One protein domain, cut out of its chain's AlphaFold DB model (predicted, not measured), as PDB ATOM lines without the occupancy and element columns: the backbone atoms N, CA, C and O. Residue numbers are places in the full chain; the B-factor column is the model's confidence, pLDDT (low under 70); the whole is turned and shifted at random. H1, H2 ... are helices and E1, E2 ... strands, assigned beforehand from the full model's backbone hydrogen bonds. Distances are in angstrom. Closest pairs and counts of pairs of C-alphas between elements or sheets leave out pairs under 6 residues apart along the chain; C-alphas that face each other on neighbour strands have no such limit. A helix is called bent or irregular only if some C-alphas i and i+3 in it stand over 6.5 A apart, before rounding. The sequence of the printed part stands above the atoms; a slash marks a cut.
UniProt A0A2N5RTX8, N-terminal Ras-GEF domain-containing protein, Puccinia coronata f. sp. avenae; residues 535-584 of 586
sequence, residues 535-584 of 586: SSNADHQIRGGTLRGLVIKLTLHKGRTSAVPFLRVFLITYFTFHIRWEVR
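Overview. This is residues 535 to 584 of the 586 residues of the protein "N-terminal Ras-GEF domain-containing protein" of Puccinia coronata f. sp. avenae (UniProt A0A2N5RTX8). A long bent helix, H2, makes the long axis of an elongated model; the shorter H1 meets its first arm, H2a, slantwise through a few contacts, while the second arm, H2b, runs on past H1. The printed part opens with a small hook, in which residues 535 to 536 fold back beside the short strand E1, and the bend of the link between the helices, residues 556 to 561, sticks out. The printed part has 50 residues, with one named strand and two named helices in the order E1, H1, H2, and the class is mostly helix. The whole is only just compact, close to loose, with a radius of gyration of the C-alphas of 11.5 A and spans of 34 by 20 by 16 A.

Arrangement. Residues 535 to 536 pair antiparallel with residues 542 to 544 of E1, residues 542 to 545, which pairs with no named strand. A tight link of one residue joins E1 to H1, residues 547 to 555; their closest C-alphas, those of Gly 544 and Leu 550, are 7.9 A apart. By its hydrogen bonds H2, residues 563 to 584, was assigned as one helix, but it is bent, with C-alphas 572 and 575 standing 7.2 A apart. Its arms, H2a, residues 563 to 572, and H2b, residues 575 to 584, stand at a steep tilt of 60 degrees. H1 and H2a only just touch, with 3 pairs of C-alphas within 8 A, the closest being those of Leu 554 and Leu 567 at 6.4 A. They form a helical hairpin, running opposite ways at a steep tilt of 44 degrees. E1 and H2a are only just apart, with their closest C-alphas at 8.2 A. H2b touches no helix and is apart from E1. In H1 and H2a every O i to N i+4 pair is within hydrogen-bond range; in H2b 5 of 6 are.

Along the chain. E1 begins at C-alpha 542, at (169.084, 152.045, 147.264), and measures 7.7 A from first to last C-alpha. H1 measures 12.4 A and begins at C-alpha 547, at (164.966, 144.215, 138.500). H2a measures 14.1 A, and H2b, 14.5 A long, ends at C-alpha 584, at (170.121, 133.833, 131.585).

Size, cuts and confidence. The two C-alphas farthest apart, those of Thr 561 and Arg 584, are 34.6 A apart. The printed part has no cut and no long link; the link from H1 to H2, seven residues, is short. The mean pLDDT of the printed part is 77.8, and residues 557 to 563 and 578 to 584 are under 70.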
ATOM      1  N   SER A 535     167.101 146.258 148.699       93.50
ATOM      2  CA  SER A 535     167.986 146.585 149.813       93.50
ATOM      3  C   SER A 535     168.295 148.087 149.826       93.50
ATOM      4  O   SER A 535     168.671 148.686 148.811       93.50
ATOM      5  N   SER A 536     168.145 148.714 150.990       92.19
ATOM      6  CA  SER A 536     168.497 150.121 151.201       92.19
ATOM      7  C   SER A 536     169.515 150.257 152.329       92.19
ATOM      8  O   SER A 536     169.526 149.459 153.264       92.19
ATOM      9  N   ASN A 537     170.399 151.245 152.212       91.50
ATOM     10  CA  ASN A 537     171.315 151.632 153.281       91.50
ATOM     11  C   ASN A 537     170.558 152.358 154.408       91.50
ATOM     12  O   ASN A 537     169.406 152.757 154.232       91.50
ATOM     13  N   ALA A 538     171.230 152.583 155.543       89.19
ATOM     14  CA  ALA A 538     170.681 153.333 156.681       89.19
ATOM     15  C   ALA A 538     170.170 154.736 156.291       89.19
ATOM     16  O   ALA A 538     169.189 155.206 156.857       89.19
ATOM     17  N   ASP A 539     170.761 155.347 155.258       88.00
ATOM     18  CA  ASP A 539     170.365 156.653 154.708       88.00
ATOM     19  C   ASP A 539     169.205 156.580 153.694       88.00
ATOM     20  O   ASP A 539     168.964 157.522 152.939       88.00
ATOM     21  N   HIS A 540     168.520 155.437 153.597       83.88
ATOM     22  CA  HIS A 540     167.463 155.147 152.617       83.88
ATOM     23  C   HIS A 540     167.891 155.213 151.138       83.88
ATOM     24  O   HIS A 540     167.043 155.177 150.242       83.88
ATOM     25  N   GLN A 541     169.195 155.254 150.856       87.88
ATOM     26  CA  GLN A 541     169.721 155.094 149.501       87.88
ATOM     27  C   GLN A 541     169.630 153.630 149.064       87.88
ATOM     28  O   GLN A 541     169.919 152.720 149.841       87.88
ATOM     29  N   ILE A 542     169.226 153.395 147.819       90.69
ATOM     30  CA  ILE A 542     169.084 152.045 147.264       90.69
ATOM     31  C   ILE A 542     170.483 151.474 147.030       90.69
ATOM     32  O   ILE A 542     171.244 152.013 146.232       90.69
ATOM     33  N   ARG A 543     170.816 150.387 147.732       92.25
ATOM     34  CA  ARG A 543     172.101 149.685 147.585       92.25
ATOM     35  C   ARG A 543     172.052 148.663 146.448       92.25
ATOM     36  O   ARG A 543     173.052 148.437 145.777       92.25
ATOM     37  N   GLY A 544     170.885 148.060 146.233       91.69
ATOM     38  CA  GLY A 544     170.632 147.062 145.195       91.69
ATOM     39  C   GLY A 544     169.238 146.457 145.345       91.69
ATOM     40  O   GLY A 544     168.595 146.644 146.376       91.69
ATOM     41  N   GLY A 545     168.760 145.738 144.337       92.94
ATOM     42  CA  GLY A 545     167.444 145.104 144.365       92.94
ATOM     43  C   GLY A 545     167.218 144.200 143.162       92.94
ATOM     44  O   GLY A 545     168.038 144.161 142.241       92.94
ATOM     45  N   THR A 546     166.099 143.481 143.165       93.44
ATOM     46  CA  THR A 546     165.618 142.758 141.988       93.44
ATOM     47  C   THR A 546     165.258 143.759 140.892       93.44
ATOM     48  O   THR A 546     164.889 144.902 141.173       93.44
ATOM     49  N   LEU A 547     165.339 143.347 139.623       91.25
ATOM     50  CA  LEU A 547     164.966 144.215 138.500       91.25
ATOM     51  C   LEU A 547     163.535 144.750 138.671       91.25
ATOM     52  O   LEU A 547     163.292 145.946 138.522       91.25
ATOM     53  N   ARG A 548     162.614 143.872 139.089       88.25
ATOM     54  CA  ARG A 548     161.230 144.217 139.430       88.25
ATOM     55  C   ARG A 548     161.165 145.288 140.523       88.25
ATOM     56  O   ARG A 548     160.501 146.304 140.327       88.25
ATOM     57  N   GLY A 549     161.885 145.109 141.633       91.50
ATOM     58  CA  GLY A 549     161.957 146.091 142.718       91.50
ATOM     59  C   GLY A 549     162.488 147.449 142.253       91.50
ATOM     60  O   GLY A 549     161.876 148.482 142.523       91.50
ATOM     61  N   LEU A 550     163.579 147.461 141.482       91.75
ATOM     62  CA  LEU A 550     164.177 148.690 140.954       91.75
ATOM     63  C   LEU A 550     163.233 149.435 139.997       91.75
ATOM     64  O   LEU A 550     163.106 150.651 140.115       91.75
ATOM     65  N   VAL A 551     162.524 148.729 139.108       91.31
ATOM     66  CA  VAL A 551     161.553 149.321 138.165       91.31
ATOM     67  C   VAL A 551     160.321 149.871 138.890       91.31
ATOM     68  O   VAL A 551     159.881 150.988 138.604       91.31
ATOM     69  N   ILE A 552     159.784 149.149 139.879       89.56
ATOM     70  CA  ILE A 552     158.668 149.652 140.699       89.56
ATOM     71  C   ILE A 552     159.115 150.895 141.483       89.56
ATOM     72  O   ILE A 552     158.383 151.877 141.580       89.56
ATOM     73  N   LYS A 553     160.347 150.906 142.001       88.19
ATOM     74  CA  LYS A 553     160.909 152.065 142.706       88.19
ATOM     75  C   LYS A 553     161.150 153.263 141.790       88.19
ATOM     76  O   LYS A 553     160.943 154.392 142.227       88.19
ATOM     77  N   LEU A 554     161.538 153.016 140.538       88.12
ATOM     78  CA  LEU A 554     161.713 154.025 139.491       88.12
ATOM     79  C   LEU A 554     160.389 154.716 139.137       88.12
ATOM     80  O   LEU A 554     160.348 155.922 138.913       88.12
ATOM     81  N   THR A 555     159.309 153.934 139.099       85.25
ATOM     82  CA  THR A 555     157.953 154.380 138.745       85.25
ATOM     83  C   THR A 555     157.141 154.865 139.952       85.25
ATOM     84  O   THR A 555     156.041 155.402 139.794       85.25
ATOM     85  N   LEU A 556     157.688 154.749 141.169       85.62
ATOM     86  CA  LEU A 556     157.041 155.207 142.392       85.62
ATOM     87  C   LEU A 556     156.974 156.743 142.419       85.62
ATOM     88  O   LEU A 556     157.959 157.442 142.635       85.62
ATOM     89  N   HIS A 557     155.765 157.282 142.291       64.25
ATOM     90  CA  HIS A 557     155.463 158.719 142.237       64.25
ATOM     91  C   HIS A 557     155.713 159.487 143.557       64.25
ATOM     92  O   HIS A 557     155.456 160.689 143.651       64.25
ATOM     93  N   LYS A 558     156.218 158.819 144.601       61.72
ATOM     94  CA  LYS A 558     156.371 159.374 145.951       61.72
ATOM     95  C   LYS A 558     157.764 159.997 146.127       61.72
ATOM     96  O   LYS A 558     158.665 159.376 146.675       61.72
ATOM     97  N   GLY A 559     157.916 161.239 145.660       56.84
ATOM     98  CA  GLY A 559     159.099 162.081 145.908       56.84
ATOM     99  C   GLY A 559     159.924 162.396 144.658       56.84
ATOM    100  O   GLY A 559     161.038 161.902 144.498       56.84
ATOM    101  N   ARG A 560     159.401 163.276 143.793       50.25
ATOM    102  CA  ARG A 560     160.049 163.735 142.544       50.25
ATOM    103  C   ARG A 560     161.470 164.299 142.722       50.25
ATOM    104  O   ARG A 560     162.222 164.317 141.758       50.25
ATOM    105  N   THR A 561     161.856 164.730 143.922       50.88
ATOM    106  CA  THR A 561     163.178 165.311 144.209       50.88
ATOM    107  C   THR A 561     164.265 164.280 144.534       50.88
ATOM    108  O   THR A 561     165.426 164.528 144.227       50.88
ATOM    109  N   SER A 562     163.923 163.101 145.068       56.72
ATOM    110  CA  SER A 562     164.896 162.020 145.339       56.72
ATOM    111  C   SER A 562     165.074 161.060 144.155       56.72
ATOM    112  O   SER A 562     166.013 160.264 144.145       56.72
ATOM    113  N   ALA A 563     164.174 161.109 143.169       62.59
ATOM    114  CA  ALA A 563     164.162 160.193 142.032       62.59
ATOM    115  C   ALA A 563     165.147 160.584 140.919       62.59
ATOM    116  O   ALA A 563     165.560 159.719 140.156       62.59
ATOM    117  N   VAL A 564     165.555 161.855 140.817       73.50
ATOM    118  CA  VAL A 564     166.404 162.330 139.704       73.50
ATOM    119  C   VAL A 564     167.794 161.671 139.689       73.50
ATOM    120  O   VAL A 564     168.199 161.195 138.625       73.50
ATOM    121  N   PRO A 565     168.524 161.557 140.821       81.31
ATOM    122  CA  PRO A 565     169.811 160.862 140.836       81.31
ATOM    123  C   PRO A 565     169.653 159.360 140.573       81.31
ATOM    124  O   PRO A 565     170.424 158.787 139.808       81.31
ATOM    125  N   PHE A 566     168.622 158.737 141.154       84.56
ATOM    126  CA  PHE A 566     168.359 157.308 140.985       84.56
ATOM    127  C   PHE A 566     167.991 156.956 139.540       84.56
ATOM    128  O   PHE A 566     168.564 156.027 138.987       84.56
ATOM    129  N   LEU A 567     167.110 157.732 138.900       86.19
ATOM    130  CA  LEU A 567     166.723 157.551 137.499       86.19
ATOM    131  C   LEU A 567     167.924 157.680 136.561       86.19
ATOM    132  O   LEU A 567     168.089 156.859 135.665       86.19
ATOM    133  N   ARG A 568     168.790 158.676 136.787       85.19
ATOM    134  CA  ARG A 568     170.004 158.859 135.984       85.19
ATOM    135  C   ARG A 568     170.953 157.668 136.133       85.19
ATOM    136  O   ARG A 568     171.405 157.133 135.128       85.19
ATOM    137  N   VAL A 569     171.239 157.243 137.364       87.50
ATOM    138  CA  VAL A 569     172.120 156.092 137.620       87.50
ATOM    139  C   VAL A 569     171.516 154.812 137.051       87.50
ATOM    140  O   VAL A 569     172.225 154.048 136.401       87.50
ATOM    141  N   PHE A 570     170.210 154.602 137.232       88.94
ATOM    142  CA  PHE A 570     169.496 153.458 136.684       88.94
ATOM    143  C   PHE A 570     169.611 153.428 135.158       88.94
ATOM    144  O   PHE A 570     170.075 152.430 134.637       88.94
ATOM    145  N   LEU A 571     169.316 154.515 134.438       87.12
ATOM    146  CA  LEU A 571     169.414 154.545 132.969       87.12
ATOM    147  C   LEU A 571     170.846 154.349 132.445       87.12
ATOM    148  O   LEU A 571     171.031 153.683 131.432       87.12
ATOM    149  N   ILE A 572     171.859 154.884 133.138       87.31
ATOM    150  CA  ILE A 572     173.270 154.694 132.755       87.31
ATOM    151  C   ILE A 572     173.700 153.235 132.951       87.31
ATOM    152  O   ILE A 572     174.462 152.696 132.153       87.31
ATOM    153  N   THR A 573     173.231 152.587 134.020       87.38
ATOM    154  CA  THR A 573     173.703 151.250 134.411       87.38
ATOM    155  C   THR A 573     172.796 150.113 133.946       87.38
ATOM    156  O   THR A 573     173.266 148.981 133.868       87.38
ATOM    157  N   TYR A 574     171.546 150.394 133.566       86.81
ATOM    158  CA  TYR A 574     170.525 149.408 133.195       86.81
ATOM    159  C   TYR A 574     171.005 148.403 132.153       86.81
ATOM    160  O   TYR A 574     170.827 147.193 132.312       86.81
ATOM    161  N   PHE A 575     171.699 148.891 131.126       81.56
ATOM    162  CA  PHE A 575     172.224 148.065 130.042       81.56
ATOM    163  C   PHE A 575     173.184 146.967 130.528       81.56
ATOM    164  O   PHE A 575     173.229 145.890 129.942       81.56
ATOM    165  N   THR A 576     173.904 147.186 131.635       81.19
ATOM    166  CA  THR A 576     174.885 146.216 132.153       81.19
ATOM    167  C   THR A 576     174.249 144.958 132.744       81.19
ATOM    168  O   THR A 576     174.866 143.892 132.731       81.19
ATOM    169  N   PHE A 577     173.014 145.053 133.245       76.50
ATOM    170  CA  PHE A 577     172.295 143.919 133.825       76.50
ATOM    171  C   PHE A 577     171.104 143.456 132.984       76.50
ATOM    172  O   PHE A 577     170.732 142.294 133.118       76.50
ATOM    173  N   HIS A 578     170.569 144.274 132.072       64.25
ATOM    174  CA  HIS A 578     169.547 143.828 131.118       64.25
ATOM    175  C   HIS A 578     170.093 142.785 130.135       64.25
ATOM    176  O   HIS A 578     169.550 141.689 130.037       64.25
ATOM    177  N   ILE A 579     171.249 143.066 129.517       55.81
ATOM    178  CA  ILE A 579     171.916 142.149 128.574       55.81
ATOM    179  C   ILE A 579     172.240 140.804 129.249       55.81
ATOM    180  O   ILE A 579     172.184 139.746 128.632       55.81
ATOM    181  N   ARG A 580     172.539 140.819 130.553       46.12
ATOM    182  CA  ARG A 580     172.863 139.611 131.325       46.12
ATOM    183  C   ARG A 580     171.630 138.813 131.765       46.12
ATOM    184  O   ARG A 580     171.762 137.623 132.035       46.12
ATOM    185  N   TRP A 581     170.467 139.452 131.876       47.59
ATOM    186  CA  TRP A 581     169.201 138.790 132.206       47.59
ATOM    187  C   TRP A 581     168.611 138.062 130.999       47.59
ATOM    188  O   TRP A 581     168.144 136.937 131.139       47.59
ATOM    189  N   GLU A 582     168.724 138.660 129.817       42.97
ATOM    190  CA  GLU A 582     168.285 138.067 128.551       42.97
ATOM    191  C   GLU A 582     169.102 136.809 128.203       42.97
ATOM    192  O   GLU A 582     168.547 135.782 127.825       42.97
ATOM    193  N   VAL A 583     170.404 136.819 128.512       41.69
ATOM    194  CA  VAL A 583     171.313 135.662 128.367       41.69
ATOM    195  C   VAL A 583     171.084 134.556 129.412       41.69
ATOM    196  O   VAL A 583     171.603 133.461 129.253       41.69
ATOM    197  N   ARG A 584     170.353 134.819 130.506       34.41
ATOM    198  CA  ARG A 584     170.121 133.833 131.585       34.41
ATOM    199  C   ARG A 584     168.721 133.217 131.565       34.41
ATOM    200  O   ARG A 584     168.487 132.240 132.271       34.41
TER     201      ARG A 584